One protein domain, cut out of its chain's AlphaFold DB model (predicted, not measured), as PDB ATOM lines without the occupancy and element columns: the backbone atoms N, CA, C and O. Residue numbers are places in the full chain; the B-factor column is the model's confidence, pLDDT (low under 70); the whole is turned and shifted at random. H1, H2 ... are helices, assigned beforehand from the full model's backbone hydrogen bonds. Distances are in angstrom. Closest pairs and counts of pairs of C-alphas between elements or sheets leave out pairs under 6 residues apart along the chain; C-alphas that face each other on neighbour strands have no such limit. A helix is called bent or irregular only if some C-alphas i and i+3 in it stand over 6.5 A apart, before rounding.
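Overview. This is residues 69 to 113 of the 427 residues of the protein "Cyclic di-GMP-binding protein" of Escherichia coli (UniProt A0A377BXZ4). Two helices make an open V: the shorter H1 runs to the closed end, the chain turns there over residues 85 to 87, and the longer H2 runs back. The two meet only near the turn, and their far parts, residues 69 to 78 and 96 to 113, stick out free as two arms. The printed part has 45 residues with two named helices, H1 then H2, and no named strand; the class is all helix. It is loose, with a radius of gyration of the C-alphas of 13.0 A, and spans 39 by 26 by 8 A, only just flat.

Arrangement. H1, residues 69 to 84, and H2, residues 88 to 113, form a helical hairpin, two helices joined by a tight link of 3 residues. They only just touch, with 3 pairs of C-alphas within 8 A; the closest C-alphas are those of Ala 83 and Lys 91, 6.9 A apart. H1 touches H2 with residue 83 alone, and H2 touches H1 with residues 90 to 94 alone. Their lines stand at a steep tilt of 35.2 degrees, only just past shallow, and they run opposite ways. Their centres are 15.9 A apart. Every O i to N i+4 pair of H1 is within hydrogen-bond range; in H2 it is 20 of 22.

Along the chain. H1 begins at C-alpha 69, (131.882, 110.744, 153.601), and is 22.6 A long to C-alpha 84. H2 runs 38.2 A from C-alpha 88, (106.995, 94.875, 145.846), to C-alpha 113, (130.296, 101.869, 175.314). H2 is neither bent nor irregular, but only just: C-alphas 89 and 92 are 6.1 A apart.

Size, cuts and confidence. The two C-alphas farthest apart are those of Pro 87 and Ser 113, at 39.3 A. The printed part has no cut. Its mean pLDDT is 77.0, and residues 83, 112 and 113 of this model are under 70.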
ATOM      1  N   LEU A  69     133.174 110.743 152.911       86.12
ATOM      2  CA  LEU A  69     131.882 110.744 153.601       86.12
ATOM      3  C   LEU A  69     130.783 111.380 152.751       86.12
ATOM      4  O   LEU A  69     129.655 110.884 152.763       86.12
ATOM      5  N   ASP A  70     131.084 112.439 152.011       79.94
ATOM      6  CA  ASP A  70     130.097 113.092 151.155       79.94
ATOM      7  C   ASP A  70     129.741 112.249 149.927       79.94
ATOM      8  O   ASP A  70     128.554 112.124 149.606       79.94
ATOM      9  N   ILE A  71     130.712 111.555 149.325       86.06
ATOM     10  CA  ILE A  71     130.457 110.564 148.266       86.06
ATOM     11  C   ILE A  71     129.581 109.419 148.795       86.06
ATOM     12  O   ILE A  71     128.594 109.043 148.158       86.06
ATOM     13  N   LEU A  72     129.881 108.894 149.988       81.81
ATOM     14  CA  LEU A  72     129.084 107.836 150.618       81.81
ATOM     15  C   LEU A  72     127.652 108.292 150.922       81.81
ATOM     16  O   LEU A  72     126.704 107.545 150.671       81.81
ATOM     17  N   LYS A  73     127.467 109.519 151.422       83.31
ATOM     18  CA  LYS A  73     126.131 110.099 151.647       83.31
ATOM     19  C   LYS A  73     125.361 110.252 150.338       83.31
ATOM     20  O   LYS A  73     124.171 109.933 150.304       83.31
ATOM     21  N   LEU A  74     126.016 110.724 149.277       79.56
ATOM     22  CA  LEU A  74     125.399 110.890 147.961       79.56
ATOM     23  C   LEU A  74     124.973 109.532 147.383       79.56
ATOM     24  O   LEU A  74     123.829 109.383 146.949       79.56
ATOM     25  N   GLY A  75     125.846 108.524 147.480       78.81
ATOM     26  CA  GLY A  75     125.553 107.149 147.076       78.81
ATOM     27  C   GLY A  75     124.377 106.559 147.853       78.81
ATOM     28  O   GLY A  75     123.426 106.056 147.258       78.81
ATOM     29  N   PHE A  76     124.372 106.695 149.182       80.81
ATOM     30  CA  PHE A  76     123.278 106.197 150.019       80.81
ATOM     31  C   PHE A  76     121.940 106.886 149.712       80.81
ATOM     32  O   PHE A  76     120.889 106.240 149.720       80.81
ATOM     33  N   ARG A  77     121.961 108.185 149.389       79.38
ATOM     34  CA  ARG A  77     120.767 108.927 148.962       79.38
ATOM     35  C   ARG A  77     120.228 108.408 147.628       79.38
ATOM     36  O   ARG A  77     119.017 108.254 147.504       79.38
ATOM     37  N   GLY A  78     121.111 108.077 146.684       78.62
ATOM     38  CA  GLY A  78     120.749 107.433 145.417       78.62
ATOM     39  C   GLY A  78     120.112 106.057 145.618       78.62
ATOM     40  O   GLY A  78     119.030 105.804 145.093       78.62
ATOM     41  N   TYR A  79     120.709 105.201 146.455       76.88
ATOM     42  CA  TYR A  79     120.148 103.879 146.771       76.88
ATOM     43  C   TYR A  79     118.803 103.957 147.494       76.88
ATOM     44  O   TYR A  79     117.908 103.160 147.214       76.88
ATOM     45  N   ARG A  80     118.625 104.934 148.390       74.31
ATOM     46  CA  ARG A  80     117.335 105.185 149.040       74.31
ATOM     47  C   ARG A  80     116.267 105.589 148.025       74.31
ATOM     48  O   ARG A  80     115.169 105.045 148.063       74.31
ATOM     49  N   HIS A  81     116.606 106.496 147.113       74.44
ATOM     50  CA  HIS A  81     115.697 106.939 146.061       74.44
ATOM     51  C   HIS A  81     115.327 105.771 145.133       74.44
ATOM     52  O   HIS A  81     114.170 105.612 144.774       74.44
ATOM     53  N   LEU A  82     116.279 104.892 144.808       73.81
ATOM     54  CA  LEU A  82     116.028 103.693 144.004       73.81
ATOM     55  C   LEU A  82     115.106 102.687 144.720       73.81
ATOM     56  O   LEU A  82     114.232 102.088 144.099       73.81
ATOM     57  N   ALA A  83     115.271 102.528 146.037       69.00
ATOM     58  CA  ALA A  83     114.438 101.650 146.858       69.00
ATOM     59  C   ALA A  83     112.977 102.130 146.957       69.00
ATOM     60  O   ALA A  83     112.070 101.309 147.102       69.00
ATOM     61  N   GLU A  84     112.735 103.441 146.856       72.62
ATOM     62  CA  GLU A  84     111.387 104.026 146.852       72.62
ATOM     63  C   GLU A  84     110.603 103.665 145.572       72.62
ATOM     64  O   GLU A  84     109.398 103.414 145.655       72.62
ATOM     65  N   PHE A  85     111.286 103.504 144.431       76.94
ATOM     66  CA  PHE A  85     110.686 103.101 143.146       76.94
ATOM     67  C   PHE A  85     110.776 101.594 142.844       76.94
ATOM     68  O   PHE A  85     110.377 101.153 141.767       76.94
ATOM     69  N   ALA A  86     111.275 100.777 143.776       74.38
ATOM     70  CA  ALA A  86     111.455  99.346 143.550       74.38
ATOM     71  C   ALA A  86     110.127  98.548 143.649       74.38
ATOM     72  O   ALA A  86     109.289  98.846 144.512       74.38
ATOM     73  N   PRO A  87     109.928  97.498 142.824       76.44
ATOM     74  CA  PRO A  87     108.741  96.638 142.871       76.44
ATOM     75  C   PRO A  87     108.617  95.864 144.198       76.44
ATOM     76  O   PRO A  87     109.598  95.660 144.920       76.44
ATOM     77  N   SER A  88     107.398  95.424 144.533       71.88
ATOM     78  CA  SER A  88     106.995  94.875 145.846       71.88
ATOM     79  C   SER A  88     107.940  93.805 146.407       71.88
ATOM     80  O   SER A  88     108.232  93.804 147.603       71.88
ATOM     81  N   SER A  89     108.462  92.937 145.539       71.12
ATOM     82  CA  SER A  89     109.362  91.825 145.869       71.12
ATOM     83  C   SER A  89     110.724  92.293 146.402       71.12
ATOM     84  O   SER A  89     111.325  91.640 147.250       71.12
ATOM     85  N   VAL A  90     111.195  93.461 145.957       72.69
ATOM     86  CA  VAL A  90     112.512  94.019 146.313       72.69
ATOM     87  C   VAL A  90     112.436  94.858 147.598       72.69
ATOM     88  O   VAL A  90     113.411  94.946 148.350       72.69
ATOM     89  N   LYS A  91     111.254  95.398 147.938       70.19
ATOM     90  CA  LYS A  91     111.029  96.140 149.196       70.19
ATOM     91  C   LYS A  91     111.273  95.287 150.447       70.19
ATOM     92  O   LYS A  91     111.686  95.829 151.474       70.19
ATOM     93  N   GLY A  92     111.039  93.973 150.373       73.38
ATOM     94  CA  GLY A  92     111.337  93.036 151.464       73.38
ATOM     95  C   GLY A  92     112.836  92.952 151.764       73.38
ATOM     96  O   GLY A  92     113.243  93.062 152.920       73.38
ATOM     97  N   ILE A  93     113.659  92.871 150.716       76.06
ATOM     98  CA  ILE A  93     115.123  92.781 150.812       76.06
ATOM     99  C   ILE A  93     115.697  94.052 151.448       76.06
ATOM    100  O   ILE A  93     116.480  93.970 152.393       76.06
ATOM    101  N   PHE A  94     115.244  95.234 151.012       73.19
ATOM    102  CA  PHE A  94     115.678  96.507 151.601       73.19
ATOM    103  C   PHE A  94     115.282  96.654 153.078       73.19
ATOM    104  O   PHE A  94     116.053  97.213 153.865       73.19
ATOM    105  N   ARG A  95     114.120  96.133 153.496       72.44
ATOM    106  CA  ARG A  95     113.701  96.130 154.911       72.44
ATOM    107  C   ARG A  95     114.617  95.265 155.781       72.44
ATOM    108  O   ARG A  95     115.013  95.690 156.864       72.44
ATOM    109  N   VAL A  96     115.003  94.089 155.288       77.62
ATOM    110  CA  VAL A  96     115.945  93.202 155.990       77.62
ATOM    111  C   VAL A  96     117.335  93.839 156.062       77.62
ATOM    112  O   VAL A  96     117.925  93.895 157.141       77.62
ATOM    113  N   LEU A  97     117.827  94.402 154.954       78.25
ATOM    114  CA  LEU A  97     119.142  95.048 154.897       78.25
ATOM    115  C   LEU A  97     119.241  96.257 155.835       78.25
ATOM    116  O   LEU A  97     120.212  96.398 156.575       78.25
ATOM    117  N   THR A  98     118.219  97.114 155.857       75.75
ATOM    118  CA  THR A  98     118.186  98.285 156.750       75.75
ATOM    119  C   THR A  98     118.076  97.888 158.224       75.75
ATOM    120  O   THR A  98     118.738  98.498 159.068       75.75
ATOM    121  N   SER A  99     117.323  96.829 158.542       77.12
ATOM    122  CA  SER A  99     117.269  96.255 159.895       77.12
ATOM    123  C   SER A  99     118.626  95.686 160.329       77.12
ATOM    124  O   SER A  99     119.070  95.933 161.451       77.12
ATOM    125  N   LEU A 100     119.328  94.991 159.430       81.31
ATOM    126  CA  LEU A 100     120.639  94.393 159.692       81.31
ATOM    127  C   LEU A 100     121.723  95.459 159.917       81.31
ATOM    128  O   LEU A 100     122.503  95.361 160.864       81.31
ATOM    129  N   VAL A 101     121.721  96.534 159.123       82.06
ATOM    130  CA  VAL A 101     122.626  97.681 159.321       82.06
ATOM    131  C   VAL A 101     122.322  98.411 160.637       82.06
ATOM    132  O   VAL A 101     123.246  98.773 161.367       82.06
ATOM    133  N   SER A 102     121.043  98.594 160.988       80.56
ATOM    134  CA  SER A 102     120.652  99.188 162.278       80.56
ATOM    135  C   SER A 102     121.103  98.329 163.466       80.56
ATOM    136  O   SER A 102     121.603  98.857 164.465       80.56
ATOM    137  N   TRP A 103     120.987  97.004 163.343       86.31
ATOM    138  CA  TRP A 103     121.455  96.054 164.348       86.31
ATOM    139  C   TRP A 103     122.981  96.105 164.517       86.31
ATOM    140  O   TRP A 103     123.461  96.263 165.640       86.31
ATOM    141  N   LEU A 104     123.743  96.104 163.417       83.00
ATOM    142  CA  LEU A 104     125.205  96.240 163.445       83.00
ATOM    143  C   LEU A 104     125.659  97.570 164.059       83.00
ATOM    144  O   LEU A 104     126.588  97.593 164.866       83.00
ATOM    145  N   TYR A 105     124.981  98.677 163.745       81.94
ATOM    146  CA  TYR A 105     125.283  99.976 164.349       81.94
ATOM    147  C   TYR A 105     125.047  99.970 165.869       81.94
ATOM    148  O   TYR A 105     125.867 100.492 166.632       81.94
ATOM    149  N   ARG A 106     123.958  99.341 166.336       85.69
ATOM    150  CA  ARG A 106     123.673  99.168 167.773       85.69
ATOM    151  C   ARG A 106     124.715  98.281 168.457       85.69
ATOM    152  O   ARG A 106     125.160  98.637 169.547       85.69
ATOM    153  N   LEU A 107     125.150  97.201 167.806       81.50
ATOM    154  CA  LEU A 107     126.197  96.300 168.296       81.50
ATOM    155  C   LEU A 107     127.544  97.030 168.446       81.50
ATOM    156  O   LEU A 107     128.149  97.004 169.517       81.50
ATOM    157  N   PHE A 108     127.975  97.763 167.415       80.00
ATOM    158  CA  PHE A 108     129.214  98.550 167.453       80.00
ATOM    159  C   PHE A 108     129.166  99.668 168.498       80.00
ATOM    160  O   PHE A 108     130.143  99.907 169.215       80.00
ATOM    161  N   ARG A 109     128.024 100.351 168.632       79.12
ATOM    162  CA  ARG A 109     127.828 101.380 169.660       79.12
ATOM    163  C   ARG A 109     127.857 100.781 171.072       79.12
ATOM    164  O   ARG A 109     128.468 101.381 171.957       79.12
ATOM    165  N   ALA A 110     127.263  99.604 171.275       75.94
ATOM    166  CA  ALA A 110     127.310  98.877 172.544       75.94
ATOM    167  C   ALA A 110     128.744  98.437 172.891       75.94
ATOM    168  O   ALA A 110     129.216  98.735 173.992       75.94
ATOM    169  N   ALA A 111     129.485  97.865 171.936       70.75
ATOM    170  CA  ALA A 111     130.889  97.477 172.108       70.75
ATOM    171  C   ALA A 111     131.790  98.675 172.470       70.75
ATOM    172  O   ALA A 111     132.608  98.600 173.391       70.75
ATOM    173  N   ARG A 112     131.577  99.832 171.828       65.06
ATOM    174  CA  ARG A 112     132.315 101.072 172.132       65.06
ATOM    175  C   ARG A 112     131.961 101.654 173.506       65.06
ATOM    176  O   ARG A 112     132.812 102.267 174.149       65.06
ATOM    177  N   SER A 113     130.726 101.460 173.970       60.03
ATOM    178  CA  SER A 113     130.296 101.869 175.314       60.03
ATOM    179  C   SER A 113     130.834 100.947 176.421       60.03
ATOM    180  O   SER A 113     131.231 101.443 177.475       60.03
TER     181      SER A 113